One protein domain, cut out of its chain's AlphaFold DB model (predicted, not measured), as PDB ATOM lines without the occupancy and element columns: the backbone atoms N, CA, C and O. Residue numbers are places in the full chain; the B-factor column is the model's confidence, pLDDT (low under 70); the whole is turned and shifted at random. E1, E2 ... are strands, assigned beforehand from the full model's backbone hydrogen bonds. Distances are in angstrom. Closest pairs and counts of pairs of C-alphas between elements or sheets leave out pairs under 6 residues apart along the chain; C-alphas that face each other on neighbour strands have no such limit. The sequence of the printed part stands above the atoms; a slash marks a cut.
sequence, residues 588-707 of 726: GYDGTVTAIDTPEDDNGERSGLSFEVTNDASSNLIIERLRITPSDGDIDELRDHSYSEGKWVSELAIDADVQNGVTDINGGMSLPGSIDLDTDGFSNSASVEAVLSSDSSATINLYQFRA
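Overview. This is residues 588 to 707 of the 726 residues of an uncharacterized protein of Haladaptatus sp. R4 (UniProt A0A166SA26). With little regular structure, the domain is a twisted wall of five strands, E1 E2 E9 E5 E6, with the small pairs E3-E8 and E4-E7 on one side near E6, amid long loops. The printed part has 120 residues, no named helix and nine strands, E1 to E9, holding 44 residues: all strand, each sheet antiparallel. It is compact, radius of gyration of the C-alphas 14.0 A, spans 42 by 32 by 25 A.

Along the chain. E1, residues 588 to 596, runs 21.4 A from C-alpha 588 at (39.935, -31.958, 14.261) and bends by 67 degrees at 591. E2 is 608 to 615, 23.3 A; E9, 697 to 702, 16.6 A, ends at (44.542, -14.740, 18.049). E5 is 652 to 655, E6 661 to 663, E3 621 to 623, E8 690 to 692, E4 625 to 628, E7 673 to 676.

Arrangement. Within hydrogen-bond range are N 594 and O 610 in the hairpin E1-E2, 2.8 A, and N 626 and O 675 between E4 and E7, 2.9 A. The closest C-alphas of E6 and E8 are Gly 661 and Ala 690, 3.8 A.

Size, cuts and confidence. The printed part has no cut; E1 to E2, E4 to E5 and E7 to E8 are long links. Of its residues, 52 are under pLDDT 70, among them 676 to 688.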
ATOM      1  N   GLY A 588      39.136 -31.357  13.182       68.88
ATOM      2  CA  GLY A 588      39.935 -31.958  14.261       68.88
ATOM      3  C   GLY A 588      40.804 -30.939  15.013       68.88
ATOM      4  O   GLY A 588      41.242 -29.944  14.449       68.88
ATOM      5  N   TYR A 589      41.087 -31.166  16.300       79.06
ATOM      6  CA  TYR A 589      42.013 -30.350  17.105       79.06
ATOM      7  C   TYR A 589      42.813 -31.252  18.049       79.06
ATOM      8  O   TYR A 589      42.246 -32.060  18.782       79.06
ATOM      9  N   ASP A 590      44.140 -31.120  18.057       73.69
ATOM     10  CA  ASP A 590      45.023 -32.008  18.827       73.69
ATOM     11  C   ASP A 590      45.216 -31.589  20.300       73.69
ATOM     12  O   ASP A 590      45.946 -32.243  21.053       73.69
ATOM     13  N   GLY A 591      44.559 -30.503  20.724       73.38
ATOM     14  CA  GLY A 591      44.650 -29.964  22.080       73.38
ATOM     15  C   GLY A 591      45.920 -29.156  22.353       73.38
ATOM     16  O   GLY A 591      46.182 -28.819  23.512       73.38
ATOM     17  N   THR A 592      46.730 -28.861  21.332       76.94
ATOM     18  CA  THR A 592      47.964 -28.088  21.487       76.94
ATOM     19  C   THR A 592      47.778 -26.627  21.086       76.94
ATOM     20  O   THR A 592      47.332 -26.293  19.994       76.94
ATOM     21  N   VAL A 593      48.180 -25.721  21.979       83.44
ATOM     22  CA  VAL A 593      48.185 -24.276  21.727       83.44
ATOM     23  C   VAL A 593      49.541 -23.689  22.090       83.44
ATOM     24  O   VAL A 593      50.151 -24.027  23.108       83.44
ATOM     25  N   THR A 594      50.028 -22.792  21.241       84.31
ATOM     26  CA  THR A 594      51.276 -22.061  21.444       84.31
ATOM     27  C   THR A 594      50.963 -20.620  21.817       84.31
ATOM     28  O   THR A 594      50.327 -19.901  21.052       84.31
ATOM     29  N   ALA A 595      51.460 -20.174  22.972       82.56
ATOM     30  CA  ALA A 595      51.501 -18.752  23.298       82.56
ATOM     31  C   ALA A 595      52.599 -18.067  22.471       82.56
ATOM     32  O   ALA A 595      53.763 -18.496  22.503       82.56
ATOM     33  N   ILE A 596      52.234 -17.015  21.743       74.12
ATOM     34  CA  ILE A 596      53.101 -16.332  20.781       74.12
ATOM     35  C   ILE A 596      53.402 -14.909  21.249       74.12
ATOM     36  O   ILE A 596      52.562 -14.222  21.824       74.12
ATOM     37  N   ASP A 597      54.649 -14.510  21.012       72.56
ATOM     38  CA  ASP A 597      55.112 -13.126  21.085       72.56
ATOM     39  C   ASP A 597      54.709 -12.457  19.771       72.56
ATOM     40  O   ASP A 597      55.217 -12.829  18.704       72.56
ATOM     41  N   THR A 598      53.690 -11.603  19.812       63.56
ATOM     42  CA  THR A 598      53.107 -11.073  18.587       63.56
ATOM     43  C   THR A 598      54.070 -10.079  17.926       63.56
ATOM     44  O   THR A 598      54.577  -9.180  18.592       63.56
ATOM     45  N   PRO A 599      54.351 -10.200  16.612       59.88
ATOM     46  CA  PRO A 599      55.404  -9.430  15.939       59.88
ATOM     47  C   PRO A 599      55.325  -7.897  16.040       59.88
ATOM     48  O   PRO A 599      56.337  -7.240  15.782       59.88
ATOM     49  N   GLU A 600      54.155  -7.331  16.356       58.88
ATOM     50  CA  GLU A 600      53.927  -5.882  16.454       58.88
ATOM     51  C   GLU A 600      53.748  -5.357  17.892       58.88
ATOM     52  O   GLU A 600      53.556  -4.153  18.071       58.88
ATOM     53  N   ASP A 601      53.857  -6.208  18.916       59.12
ATOM     54  CA  ASP A 601      53.820  -5.781  20.319       59.12
ATOM     55  C   ASP A 601      55.226  -5.414  20.837       59.12
ATOM     56  O   ASP A 601      56.224  -6.077  20.545       59.12
ATOM     57  N   ASP A 602      55.326  -4.324  21.601       55.72
ATOM     58  CA  ASP A 602      56.569  -3.807  22.181       55.72
ATOM     59  C   ASP A 602      56.671  -4.000  23.709       55.72
ATOM     60  O   ASP A 602      57.621  -3.507  24.334       55.72
ATOM     61  N   ASN A 603      55.747  -4.756  24.318       60.06
ATOM     62  CA  ASN A 603      55.721  -5.003  25.765       60.06
ATOM     63  C   ASN A 603      56.559  -6.215  26.237       60.06
ATOM     64  O   ASN A 603      56.878  -6.293  27.427       60.06
ATOM     65  N   GLY A 604      56.979  -7.102  25.323       61.84
ATOM     66  CA  GLY A 604      57.831  -8.265  25.604       61.84
ATOM     67  C   GLY A 604      57.135  -9.457  26.276       61.84
ATOM     68  O   GLY A 604      57.829 -10.329  26.806       61.84
ATOM     69  N   GLU A 605      55.802  -9.499  26.271       69.31
ATOM     70  CA  GLU A 605      54.981 -10.572  26.834       69.31
ATOM     71  C   GLU A 605      54.292 -11.385  25.724       69.31
ATOM     72  O   GLU A 605      53.915 -10.873  24.675       69.31
ATOM     73  N   ARG A 606      54.090 -12.688  25.956       76.12
ATOM     74  CA  ARG A 606      53.391 -13.569  25.004       76.12
ATOM     75  C   ARG A 606      51.885 -13.481  25.210       76.12
ATOM     76  O   ARG A 606      51.328 -14.279  25.961       76.12
ATOM     77  N   SER A 607      51.245 -12.508  24.574       77.00
ATOM     78  CA  SER A 607      49.811 -12.246  24.748       77.00
ATOM     79  C   SER A 607      48.908 -12.790  23.635       77.00
ATOM     80  O   SER A 607      47.694 -12.619  23.722       77.00
ATOM     81  N   GLY A 608      49.473 -13.438  22.612       81.88
ATOM     82  CA  GLY A 608      48.719 -14.080  21.531       81.88
ATOM     83  C   GLY A 608      48.686 -15.601  21.634       81.88
ATOM     84  O   GLY A 608      49.524 -16.210  22.305       81.88
ATOM     85  N   LEU A 609      47.741 -16.220  20.927       86.88
ATOM     86  CA  LEU A 609      47.598 -17.676  20.840       86.88
ATOM     87  C   LEU A 609      47.624 -18.136  19.386       86.88
ATOM     88  O   LEU A 609      47.109 -17.460  18.498       86.88
ATOM     89  N   SER A 610      48.191 -19.317  19.148       85.38
ATOM     90  CA  SER A 610      48.048 -20.018  17.877       85.38
ATOM     91  C   SER A 610      47.955 -21.519  18.067       85.38
ATOM     92  O   SER A 610      48.659 -22.087  18.907       85.38
ATOM     93  N   PHE A 611      47.083 -22.144  17.291       88.19
ATOM     94  CA  PHE A 611      46.824 -23.575  17.317       88.19
ATOM     95  C   PHE A 611      46.360 -24.055  15.941       88.19
ATOM     96  O   PHE A 611      45.960 -23.247  15.102       88.19
ATOM     97  N   GLU A 612      46.458 -25.359  15.699       86.50
ATOM     98  CA  GLU A 612      46.104 -25.977  14.421       86.50
ATOM     99  C   GLU A 612      44.793 -26.751  14.544       86.50
ATOM    100  O   GLU A 612      44.559 -27.414  15.551       86.50
ATOM    101  N   VAL A 613      43.957 -26.678  13.515       85.88
ATOM    102  CA  VAL A 613      42.749 -27.487  13.358       85.88
ATOM    103  C   VAL A 613      42.825 -28.256  12.038       85.88
ATOM    104  O   VAL A 613      43.319 -27.707  11.060       85.88
ATOM    105  N   THR A 614      42.388 -29.510  11.967       80.19
ATOM    106  CA  THR A 614      42.357 -30.316  10.728       80.19
ATOM    107  C   THR A 614      40.960 -30.332  10.130       80.19
ATOM    108  O   THR A 614      40.014 -30.140  10.873       80.19
ATOM    109  N   ASN A 615      40.798 -30.545   8.823       78.88
ATOM    110  CA  ASN A 615      39.522 -30.909   8.224       78.88
ATOM    111  C   ASN A 615      39.487 -32.430   7.995       78.88
ATOM    112  O   ASN A 615      40.119 -32.900   7.064       78.88
ATOM    113  N   ASP A 616      38.751 -33.191   8.791       69.31
ATOM    114  CA  ASP A 616      38.589 -34.641   8.688       69.31
ATOM    115  C   ASP A 616      37.332 -35.054   7.863       69.31
ATOM    116  O   ASP A 616      37.010 -36.243   7.781       69.31
ATOM    117  N   ALA A 617      36.592 -34.110   7.249       57.06
ATOM    118  CA  ALA A 617      35.515 -34.415   6.290       57.06
ATOM    119  C   ALA A 617      36.031 -34.724   4.883       57.06
ATOM    120  O   ALA A 617      37.057 -34.226   4.437       57.06
ATOM    121  N   SER A 618      35.199 -35.435   4.115       52.34
ATOM    122  CA  SER A 618      35.347 -35.672   2.667       52.34
ATOM    123  C   SER A 618      34.959 -34.476   1.778       52.34
ATOM    124  O   SER A 618      34.881 -34.627   0.559       52.34
ATOM    125  N   SER A 619      34.650 -33.320   2.364       48.78
ATOM    126  CA  SER A 619      34.241 -32.098   1.666       48.78
ATOM    127  C   SER A 619      34.894 -30.872   2.301       48.78
ATOM    128  O   SER A 619      35.421 -30.935   3.413       48.78
ATOM    129  N   ASN A 620      34.858 -29.742   1.596       58.81
ATOM    130  CA  ASN A 620      35.333 -28.484   2.160       58.81
ATOM    131  C   ASN A 620      34.455 -28.056   3.342       58.81
ATOM    132  O   ASN A 620      33.244 -28.281   3.328       58.81
ATOM    133  N   LEU A 621      35.068 -27.394   4.317       68.88
ATOM    134  CA  LEU A 621      34.391 -26.743   5.431       68.88
ATOM    135  C   LEU A 621      34.591 -25.243   5.383       68.88
ATOM    136  O   LEU A 621      35.650 -24.772   4.974       68.88
ATOM    137  N   ILE A 622      33.597 -24.521   5.878       67.81
ATOM    138  CA  ILE A 622      33.676 -23.092   6.145       67.81
ATOM    139  C   ILE A 622      33.724 -22.924   7.667       67.81
ATOM    140  O   ILE A 622      32.895 -23.482   8.384       67.81
ATOM    141  N   ILE A 623      34.726 -22.210   8.175       70.69
ATOM    142  CA  ILE A 623      34.775 -21.785   9.575       70.69
ATOM    143  C   ILE A 623      34.026 -20.458   9.641       70.69
ATOM    144  O   ILE A 623      34.560 -19.424   9.240       70.69
ATOM    145  N   GLU A 624      32.790 -20.527  10.128       64.38
ATOM    146  CA  GLU A 624      31.863 -19.390  10.211       64.38
ATOM    147  C   GLU A 624      32.028 -18.613  11.527       64.38
ATOM    148  O   GLU A 624      31.876 -17.400  11.557       64.38
ATOM    149  N   ARG A 625      32.397 -19.276  12.636       69.56
ATOM    150  CA  ARG A 625      32.451 -18.633  13.961       69.56
ATOM    151  C   ARG A 625      33.525 -19.212  14.878       69.56
ATOM    152  O   ARG A 625      33.762 -20.419  14.890       69.56
ATOM    153  N   LEU A 626      34.117 -18.359  15.716       79.19
ATOM    154  CA  LEU A 626      35.001 -18.754  16.818       79.19
ATOM    155  C   LEU A 626      34.499 -18.189  18.154       79.19
ATOM    156  O   LEU A 626      34.455 -16.974  18.336       79.19
ATOM    157  N   ARG A 627      34.178 -19.058  19.121       74.94
ATOM    158  CA  ARG A 627      33.836 -18.662  20.500       74.94
ATOM    159  C   ARG A 627      35.061 -18.758  21.408       74.94
ATOM    160  O   ARG A 627      35.811 -19.731  21.349       74.94
ATOM    161  N   ILE A 628      35.256 -17.755  22.262       79.19
ATOM    162  CA  ILE A 628      36.393 -17.670  23.182       79.19
ATOM    163  C   ILE A 628      35.879 -17.461  24.607       79.19
ATOM    164  O   ILE A 628      35.321 -16.412  24.928       79.19
ATOM    165  N   THR A 629      36.145 -18.438  25.478       78.31
ATOM    166  CA  THR A 629      35.765 -18.406  26.898       78.31
ATOM    167  C   THR A 629      37.008 -18.591  27.773       78.31
ATOM    168  O   THR A 629      37.486 -19.718  27.934       78.31
ATOM    169  N   PRO A 630      37.582 -17.511  28.332       74.75
ATOM    170  CA  PRO A 630      38.729 -17.626  29.223       74.75
ATOM    171  C   PRO A 630      38.372 -18.374  30.509       74.75
ATOM    172  O   PRO A 630      37.389 -18.063  31.173       74.75
ATOM    173  N   SER A 631      39.201 -19.341  30.902       71.06
ATOM    174  CA  SER A 631      39.052 -20.018  32.200       71.06
ATOM    175  C   SER A 631      39.618 -19.199  33.369       71.06
ATOM    176  O   SER A 631      39.305 -19.483  34.523       71.06
ATOM    177  N   ASP A 632      40.475 -18.216  33.077       71.25
ATOM    178  CA  ASP A 632      41.114 -17.341  34.061       71.25
ATOM    179  C   ASP A 632      40.403 -15.981  34.064       71.25
ATOM    180  O   ASP A 632      40.384 -15.284  33.050       71.25
ATOM    181  N   GLY A 633      39.804 -15.609  35.198       60.50
ATOM    182  CA  GLY A 633      38.878 -14.467  35.294       60.50
ATOM    183  C   GLY A 633      39.516 -13.084  35.133       60.50
ATOM    184  O   GLY A 633      38.803 -12.085  35.122       60.50
ATOM    185  N   ASP A 634      40.843 -13.027  35.019       72.69
ATOM    186  CA  ASP A 634      41.576 -11.789  34.772       72.69
ATOM    187  C   ASP A 634      41.697 -11.478  33.265       72.69
ATOM    188  O   ASP A 634      42.109 -10.376  32.938       72.69
ATOM    189  N   ILE A 635      41.353 -12.395  32.347       78.38
ATOM    190  CA  ILE A 635      41.390 -12.164  30.890       78.38
ATOM    191  C   ILE A 635      39.994 -11.761  30.404       78.38
ATOM    192  O   ILE A 635      39.079 -12.579  30.435       78.38
ATOM    193  N   ASP A 636      39.835 -10.529  29.926       79.56
ATOM    194  CA  ASP A 636      38.516  -9.960  29.616       79.56
ATOM    195  C   ASP A 636      38.434  -9.179  28.296       79.56
ATOM    196  O   ASP A 636      37.370  -8.659  27.953       79.56
ATOM    197  N   GLU A 637      39.516  -9.109  27.517       82.38
ATOM    198  CA  GLU A 637      39.522  -8.435  26.213       82.38
ATOM    199  C   GLU A 637      40.448  -9.169  25.223       82.38
ATOM    200  O   GLU A 637      41.550  -9.580  25.588       82.38
ATOM    201  N   LEU A 638      40.015  -9.315  23.968       83.38
ATOM    202  CA  LEU A 638      40.842  -9.655  22.807       83.38
ATOM    203  C   LEU A 638      40.912  -8.420  21.916       83.38
ATOM    204  O   LEU A 638      39.878  -7.861  21.565       83.38
ATOM    205  N   ARG A 639      42.108  -7.967  21.552       78.31
ATOM    206  CA  ARG A 639      42.238  -6.697  20.844       78.31
ATOM    207  C   ARG A 639      43.445  -6.641  19.942       78.31
ATOM    208  O   ARG A 639      44.522  -7.077  20.335       78.31
ATOM    209  N   ASP A 640      43.279  -6.029  18.786       65.69
ATOM    210  CA  ASP A 640      44.357  -5.734  17.865       65.69
ATOM    211  C   ASP A 640      45.130  -4.441  18.198       65.69
ATOM    212  O   ASP A 640      44.878  -3.726  19.179       65.69
ATOM    213  N   HIS A 641      46.167  -4.158  17.414       62.34
ATOM    214  CA  HIS A 641      47.005  -2.969  17.587       62.34
ATOM    215  C   HIS A 641      46.714  -1.878  16.537       62.34
ATOM    216  O   HIS A 641      47.211  -0.751  16.656       62.34
ATOM    217  N   SER A 642      45.915  -2.171  15.508       62.62
ATOM    218  CA  SER A 642      45.757  -1.300  14.344       62.62
ATOM    219  C   SER A 642      44.476  -1.586  13.572       62.62
ATOM    220  O   SER A 642      44.120  -2.734  13.439       62.62
ATOM    221  N   TYR A 643      43.923  -0.578  12.893       59.81
ATOM    222  CA  TYR A 643      42.850  -0.742  11.894       59.81
ATOM    223  C   TYR A 643      43.320  -1.398  10.576       59.81
ATOM    224  O   TYR A 643      42.947  -0.942   9.492       59.81
ATOM    225  N   SER A 644      44.291  -2.311  10.630       60.44
ATOM    226  CA  SER A 644      44.844  -2.961   9.444       60.44
ATOM    227  C   SER A 644      44.638  -4.463   9.517       60.44
ATOM    228  O   SER A 644      44.814  -5.076  10.560       60.44
ATOM    229  N   GLU A 645      44.262  -5.041   8.382       61.72
ATOM    230  CA  GLU A 645      43.702  -6.386   8.340       61.72
ATOM    231  C   GLU A 645      44.762  -7.432   7.980       61.72
ATOM    232  O   GLU A 645      45.488  -7.289   6.985       61.72
ATOM    233  N   GLY A 646      44.831  -8.516   8.755       60.00
ATOM    234  CA  GLY A 646      45.683  -9.661   8.461       60.00
ATOM    235  C   GLY A 646      46.297 -10.356   9.675       60.00
ATOM    236  O   GLY A 646      46.087 -10.013  10.839       60.00
ATOM    237  N   LYS A 647      47.112 -11.373   9.375       65.38
ATOM    238  CA  LYS A 647      47.795 -12.180  10.386       65.38
ATOM    239  C   LYS A 647      48.698 -11.306  11.258       65.38
ATOM    240  O   LYS A 647      49.617 -10.666  10.748       65.38
ATOM    241  N   TRP A 648      48.460 -11.362  12.565       64.31
ATOM    242  CA  TRP A 648      49.141 -10.573  13.596       64.31
ATOM    243  C   TRP A 648      48.847  -9.072  13.608       64.31
ATOM    244  O   TRP A 648      49.598  -8.323  14.224       64.31
ATOM    245  N   VAL A 649      47.790  -8.627  12.939       69.00
ATOM    246  CA  VAL A 649      47.336  -7.231  13.010       69.00
ATOM    247  C   VAL A 649      45.832  -7.097  13.233       69.00
ATOM    248  O   VAL A 649      45.418  -5.999  13.570       69.00
ATOM    249  N   SER A 650      45.071  -8.199  13.137       74.69
ATOM    250  CA  SER A 650      43.638  -8.315  13.469       74.69
ATOM    251  C   SER A 650      43.395  -9.239  14.667       74.69
ATOM    252  O   SER A 650      44.249 -10.078  14.978       74.69
ATOM    253  N   GLU A 651      42.229  -9.137  15.314       79.94
ATOM    254  CA  GLU A 651      41.837  -9.980  16.455       79.94
ATOM    255  C   GLU A 651      41.912 -11.475  16.136       79.94
ATOM    256  O   GLU A 651      42.453 -12.241  16.942       79.94
ATOM    257  N   LEU A 652      41.411 -11.868  14.961       85.25
ATOM    258  CA  LEU A 652      41.408 -13.243  14.468       85.25
ATOM    259  C   LEU A 652      41.999 -13.316  13.059       85.25
ATOM    260  O   LEU A 652      41.584 -12.598  12.152       85.25
ATOM    261  N   ALA A 653      42.924 -14.254  12.867       84.25
ATOM    262  CA  ALA A 653      43.385 -14.672  11.552       84.25
ATOM    263  C   ALA A 653      43.503 -16.199  11.484       84.25
ATOM    264  O   ALA A 653      44.209 -16.822  12.281       84.25
ATOM    265  N   ILE A 654      42.851 -16.793  10.495       87.88
ATOM    266  CA  ILE A 654      42.865 -18.223  10.214       87.88
ATOM    267  C   ILE A 654      43.621 -18.428   8.903       87.88
ATOM    268  O   ILE A 654      43.180 -17.986   7.845       87.88
ATOM    269  N   ASP A 655      44.769 -19.096   8.970       85.56
ATOM    270  CA  ASP A 655      45.484 -19.549   7.779       85.56
ATOM    271  C   ASP A 655      44.923 -20.904   7.364       85.56
ATOM    272  O   ASP A 655      45.213 -21.902   8.015       85.56
ATOM    273  N   ALA A 656      44.137 -20.929   6.296       80.06
ATOM    274  CA  ALA A 656      43.488 -22.116   5.761       80.06
ATOM    275  C   ALA A 656      43.908 -22.323   4.299       80.06
ATOM    276  O   ALA A 656      44.385 -21.406   3.628       80.06
ATOM    277  N   ASP A 657      43.785 -23.544   3.799       67.06
ATOM    278  CA  ASP A 657      44.349 -23.919   2.504       67.06
ATOM    279  C   ASP A 657      43.512 -23.442   1.301       67.06
ATOM    280  O   ASP A 657      44.091 -23.083   0.271       67.06
ATOM    281  N   VAL A 658      42.180 -23.378   1.431       62.41
ATOM    282  CA  VAL A 658      41.277 -22.873   0.376       62.41
ATOM    283  C   VAL A 658      41.102 -21.359   0.483       62.41
ATOM    284  O   VAL A 658      41.234 -20.652  -0.518       62.41
ATOM    285  N   GLN A 659      40.833 -20.844   1.682       70.25
ATOM    286  CA  GLN A 659      40.638 -19.413   1.921       70.25
ATOM    287  C   GLN A 659      40.989 -19.062   3.357       70.25
ATOM    288  O   GLN A 659      40.369 -19.581   4.271       70.25
ATOM    289  N   ASN A 660      41.925 -18.135   3.560       79.12
ATOM    290  CA  ASN A 660      42.198 -17.597   4.888       79.12
ATOM    291  C   ASN A 660      41.003 -16.800   5.410       79.12
ATOM    292  O   ASN A 660      40.445 -15.989   4.668       79.12
ATOM    293  N   GLY A 661      40.705 -16.963   6.695       76.94
ATOM    294  CA  GLY A 661      39.742 -16.122   7.392       76.94
ATOM    295  C   GLY A 661      40.424 -14.994   8.156       76.94
ATOM    296  O   GLY A 661      41.528 -15.171   8.675       76.94
ATOM    297  N   VAL A 662      39.792 -13.829   8.223       77.31
ATOM    298  CA  VAL A 662      40.259 -12.682   9.020       77.31
ATOM    299  C   VAL A 662      39.041 -11.953   9.559       77.31
ATOM    300  O   VAL A 662      38.091 -11.754   8.810       77.31
ATOM    301  N   THR A 663      39.101 -11.515  10.816       74.50
ATOM    302  CA  THR A 663      38.116 -10.596  11.396       74.50
ATOM    303  C   THR A 663      38.845  -9.486  12.153       74.50
ATOM    304  O   THR A 663      39.662  -9.778  13.031       74.50
ATOM    305  N   ASP A 664      38.548  -8.233  11.797       69.75
ATOM    306  CA  ASP A 664      38.958  -7.008  12.506       69.75
ATOM    307  C   ASP A 664      37.732  -6.459  13.249       69.75
ATOM    308  O   ASP A 664      36.694  -6.160  12.645       69.75
ATOM    309  N   ILE A 665      37.838  -6.381  14.573       69.19
ATOM    310  CA  ILE A 665      36.782  -5.901  15.457       69.19
ATOM    311  C   ILE A 665      37.168  -4.504  15.926       69.19
ATOM    312  O   ILE A 665      38.002  -4.327  16.810       69.19
ATOM    313  N   ASN A 666      36.480  -3.488  15.399       64.31
ATOM    314  CA  ASN A 666      36.763  -2.093  15.724       64.31
ATOM    315  C   ASN A 666      36.716  -1.817  17.242       64.31
ATOM    316  O   ASN A 666      35.649  -1.634  17.835       64.31
ATOM    317  N   GLY A 667      37.899  -1.695  17.849       67.06
ATOM    318  CA  GLY A 667      38.068  -1.419  19.275       67.06
ATOM    319  C   GLY A 667      38.332  -2.645  20.154       67.06
ATOM    320  O   GLY A 667      38.521  -2.442  21.356       67.06
ATOM    321  N   GLY A 668      38.420  -3.842  19.572       72.38
ATOM    322  CA  GLY A 668      38.560  -5.124  20.256       72.38
ATOM    323  C   GLY A 668      37.226  -5.736  20.696       72.38
ATOM    324  O   GLY A 668      36.164  -5.115  20.622       72.38
ATOM    325  N   MET A 669      37.302  -6.965  21.197       78.06
ATOM    326  CA  MET A 669      36.197  -7.773  21.703       78.06
ATOM    327  C   MET A 669      36.332  -7.974  23.214       78.06
ATOM    328  O   MET A 669      37.412  -8.291  23.710       78.06
ATOM    329  N   SER A 670      35.240  -7.821  23.964       79.94
ATOM    330  CA  SER A 670      35.191  -8.256  25.366       79.94
ATOM    331  C   SER A 670      35.071  -9.778  25.456       79.94
ATOM    332  O   SER A 670      34.433 -10.394  24.609       79.94
ATOM    333  N   LEU A 671      35.690 -10.379  26.471       73.75
ATOM    334  CA  LEU A 671      35.667 -11.820  26.708       73.75
ATOM    335  C   LEU A 671      34.877 -12.164  27.983       73.75
ATOM    336  O   LEU A 671      35.016 -11.446  28.978       73.75
ATOM    337  N   PRO A 672      34.092 -13.259  27.992       72.19
ATOM    338  CA  PRO A 672      33.874 -14.202  26.888       72.19
ATOM    339  C   PRO A 672      33.131 -13.562  25.706       72.19
ATOM    340  O   PRO A 672      32.398 -12.594  25.883       72.19
ATOM    341  N   GLY A 673      33.365 -14.071  24.497       64.38
ATOM    342  CA  GLY A 673      32.776 -13.503  23.283       64.38
ATOM    343  C   GLY A 673      32.940 -14.399  22.059       64.38
ATOM    344  O   GLY A 673      33.761 -15.323  22.055       64.38
ATOM    345  N   SER A 674      32.144 -14.131  21.028       71.50
ATOM    346  CA  SER A 674      32.171 -14.818  19.737       71.50
ATOM    347  C   SER A 674      32.634 -13.880  18.624       71.50
ATOM    348  O   SER A 674      32.283 -12.703  18.577       71.50
ATOM    349  N   ILE A 675      33.441 -14.428  17.722       71.00
ATOM    350  CA  ILE A 675      33.895 -13.768  16.504       71.00
ATOM    351  C   ILE A 675      33.155 -14.418  15.346       71.00
ATOM    352  O   ILE A 675      33.341 -15.614  15.110       71.00
ATOM    353  N   ASP A 676      32.329 -13.633  14.661       65.19
ATOM    354  CA  ASP A 676      31.646 -14.044  13.437       65.19
ATOM    355  C   ASP A 676      32.497 -13.733  12.198       65.19
ATOM    356  O   ASP A 676      33.173 -12.694  12.140       65.19
ATOM    357  N   LEU A 677      32.501 -14.653  11.237       66.38
ATOM    358  CA  LEU A 677      33.235 -14.541   9.982       66.38
ATOM    359  C   LEU A 677      32.310 -14.363   8.758       66.38
ATOM    360  O   LEU A 677      32.843 -14.033   7.693       66.38
ATOM    361  N   ASP A 678      30.981 -14.505   8.894       56.72
ATOM    362  CA  ASP A 678      30.008 -14.338   7.798       56.72
ATOM    363  C   ASP A 678      29.453 -12.891   7.651       56.72
ATOM    364  O   ASP A 678      29.810 -11.963   8.385       56.72
ATOM    365  N   THR A 679      28.696 -12.633   6.572       46.94
ATOM    366  CA  THR A 679      28.398 -11.273   6.052       46.94
ATOM    367  C   THR A 679      26.988 -10.738   6.367       46.94
ATOM    368  O   THR A 679      26.689  -9.604   5.982       46.94
ATOM    369  N   ASP A 680      26.109 -11.440   7.083       39.56
ATOM    370  CA  ASP A 680      24.691 -11.031   7.182       39.56
ATOM    371  C   ASP A 680      24.239 -10.350   8.498       39.56
ATOM    372  O   ASP A 680      23.093  -9.908   8.577       39.56
ATOM    373  N   GLY A 681      25.127 -10.081   9.469       38.75
ATOM    374  CA  GLY A 681      24.742  -9.414  10.740       38.75
ATOM    375  C   GLY A 681      25.166  -7.945  10.999       38.75
ATOM    376  O   GLY A 681      24.653  -7.328  11.931       38.75
ATOM    377  N   PHE A 682      26.074  -7.364  10.193       29.47
ATOM    378  CA  PHE A 682      26.696  -6.001  10.225       29.47
ATOM    379  C   PHE A 682      27.480  -5.542  11.496       29.47
ATOM    380  O   PHE A 682      26.909  -5.271  12.547       29.47
ATOM    381  N   SER A 683      28.801  -5.268  11.407       39.81
ATOM    382  CA  SER A 683      29.410  -3.974  10.995       39.81
ATOM    383  C   SER A 683      30.773  -4.128  10.269       39.81
ATOM    384  O   SER A 683      31.818  -4.194  10.900       39.81
ATOM    385  N   ASN A 684      30.702  -4.064   8.933       45.81
ATOM    386  CA  ASN A 684      31.597  -3.538   7.878       45.81
ATOM    387  C   ASN A 684      33.143  -3.750   7.785       45.81
ATOM    388  O   ASN A 684      33.955  -3.205   8.523       45.81
ATOM    389  N   SER A 685      33.484  -4.269   6.588       43.84
ATOM    390  CA  SER A 685      34.641  -4.067   5.680       43.84
ATOM    391  C   SER A 685      35.848  -5.012   5.706       43.84
ATOM    392  O   SER A 685      36.571  -5.005   4.710       43.84
ATOM    393  N   ALA A 686      35.983  -5.884   6.708       49.53
ATOM    394  CA  ALA A 686      37.189  -6.706   6.880       49.53
ATOM    395  C   ALA A 686      36.969  -8.224   7.033       49.53
ATOM    396  O   ALA A 686      37.925  -8.984   6.874       49.53
ATOM    397  N   SER A 687      35.752  -8.672   7.369       56.97
ATOM    398  CA  SER A 687      35.498 -10.077   7.711       56.97
ATOM    399  C   SER A 687      35.477 -10.974   6.476       56.97
ATOM    400  O   SER A 687      34.776 -10.695   5.501       56.97
ATOM    401  N   VAL A 688      36.273 -12.038   6.509       63.16
ATOM    402  CA  VAL A 688      36.345 -13.065   5.465       63.16
ATOM    403  C   VAL A 688      36.324 -14.423   6.154       63.16
ATOM    404  O   VAL A 688      37.136 -14.655   7.045       63.16
ATOM    405  N   GLU A 689      35.439 -15.323   5.727       76.00
ATOM    406  CA  GLU A 689      35.373 -16.702   6.230       76.00
ATOM    407  C   GLU A 689      36.648 -17.487   5.928       76.00
ATOM    408  O   GLU A 689      37.320 -17.228   4.928       76.00
ATOM    409  N   ALA A 690      36.988 -18.473   6.757       73.75
ATOM    410  CA  ALA A 690      38.041 -19.417   6.397       73.75
ATOM    411  C   ALA A 690      37.431 -20.648   5.727       73.75
ATOM    412  O   ALA A 690      36.493 -21.221   6.265       73.75
ATOM    413  N   VAL A 691      37.974 -21.092   4.594       74.56
ATOM    414  CA  VAL A 691      37.548 -22.332   3.928       74.56
ATOM    415  C   VAL A 691      38.693 -23.334   3.975       74.56
ATOM    416  O   VAL A 691      39.822 -22.997   3.606       74.56
ATOM    417  N   LEU A 692      38.394 -24.552   4.421       76.38
ATOM    418  CA  LEU A 692      39.343 -25.638   4.653       76.38
ATOM    419  C   LEU A 692      38.992 -26.839   3.769       76.38
ATOM    420  O   LEU A 692      37.866 -27.329   3.843       76.38
ATOM    421  N   SER A 693      39.903 -27.328   2.920       59.84
ATOM    422  CA  SER A 693      39.616 -28.495   2.062       59.84
ATOM    423  C   SER A 693      39.622 -29.800   2.850       59.84
ATOM    424  O   SER A 693      40.196 -29.856   3.935       59.84
ATOM    425  N   SER A 694      38.981 -30.846   2.330       66.88
ATOM    426  CA  SER A 694      38.983 -32.181   2.947       66.88
ATOM    427  C   SER A 694      40.399 -32.695   3.238       66.88
ATOM    428  O   SER A 694      41.273 -32.584   2.377       66.88
ATOM    429  N   ASP A 695      40.609 -33.317   4.397       69.50
ATOM    430  CA  ASP A 695      41.885 -33.879   4.876       69.50
ATOM    431  C   ASP A 695      43.042 -32.856   5.026       69.50
ATOM    432  O   ASP A 695      44.221 -33.231   4.994       69.50
ATOM    433  N   SER A 696      42.741 -31.558   5.170       78.94
ATOM    434  CA  SER A 696      43.740 -30.476   5.302       78.94
ATOM    435  C   SER A 696      43.849 -29.922   6.731       78.94
ATOM    436  O   SER A 696      43.253 -30.468   7.651       78.94
ATOM    437  N   SER A 697      44.643 -28.871   6.965       84.69
ATOM    438  CA  SER A 697      44.694 -28.194   8.266       84.69
ATOM    439  C   SER A 697      44.795 -26.676   8.154       84.69
ATOM    440  O   SER A 697      45.329 -26.140   7.183       84.69
ATOM    441  N   ALA A 698      44.249 -25.983   9.156       86.31
ATOM    442  CA  ALA A 698      44.285 -24.540   9.323       86.31
ATOM    443  C   ALA A 698      45.012 -24.152  10.601       86.31
ATOM    444  O   ALA A 698      44.848 -24.777  11.643       86.31
ATOM    445  N   THR A 699      45.752 -23.048  10.555       90.38
ATOM    446  CA  THR A 699      46.310 -22.422  11.756       90.38
ATOM    447  C   THR A 699      45.442 -21.248  12.187       90.38
ATOM    448  O   THR A 699      45.365 -20.239  11.487       90.38
ATOM    449  N   ILE A 700      44.858 -21.335  13.377       89.19
ATOM    450  CA  ILE A 700      44.132 -20.237  14.014       89.19
ATOM    451  C   ILE A 700      45.133 -19.372  14.785       89.19
ATOM    452  O   ILE A 700      46.025 -19.886  15.463       89.19
ATOM    453  N   ASN A 701      45.021 -18.050  14.654       86.81
ATOM    454  CA  ASN A 701      45.881 -17.067  15.309       86.81
ATOM    455  C   ASN A 701      45.011 -15.982  15.951       86.81
ATOM    456  O   ASN A 701      44.202 -15.350  15.274       86.81
ATOM    457  N   LEU A 702      45.224 -15.750  17.244       86.94
ATOM    458  CA  LEU A 702      44.542 -14.740  18.049       86.94
ATOM    459  C   LEU A 702      45.572 -13.742  18.561       86.94
ATOM    460  O   LEU A 702      46.579 -14.151  19.151       86.94
ATOM    461  N   TYR A 703      45.342 -12.452  18.315       77.94
ATOM    462  CA  TYR A 703      46.401 -11.457  18.475       77.94
ATOM    463  C   TYR A 703      46.732 -11.118  19.930       77.94
ATOM    464  O   TYR A 703      47.795 -11.515  20.398       77.94
ATOM    465  N   GLN A 704      45.894 -10.376  20.662       78.50
ATOM    466  CA  GLN A 704      46.257 -10.001  22.030       78.50
ATOM    467  C   GLN A 704      45.103 -10.088  23.021       78.50
ATOM    468  O   GLN A 704      44.182  -9.276  23.015       78.50
ATOM    469  N   PHE A 705      45.247 -11.035  23.944       83.25
ATOM    470  CA  PHE A 705      44.463 -11.127  25.165       83.25
ATOM    471  C   PHE A 705      44.952 -10.108  26.202       83.25
ATOM    472  O   PHE A 705      46.160  -9.946  26.409       83.25
ATOM    473  N   ARG A 706      44.022  -9.423  26.870       77.69
ATOM    474  CA  ARG A 706      44.294  -8.421  27.908       77.69
ATOM    475  C   ARG A 706      43.458  -8.663  29.159       77.69
ATOM    476  O   ARG A 706      42.440  -9.346  29.126       77.69
ATOM    477  N   ALA A 707      43.935  -8.059  30.244       76.31
ATOM    478  CA  ALA A 707      43.272  -7.966  31.534       76.31
ATOM    479  C   ALA A 707      42.901  -6.508  31.827       76.31
ATOM    480  O   ALA A 707      43.743  -5.616  31.641       76.31
TER     481      ALA A 707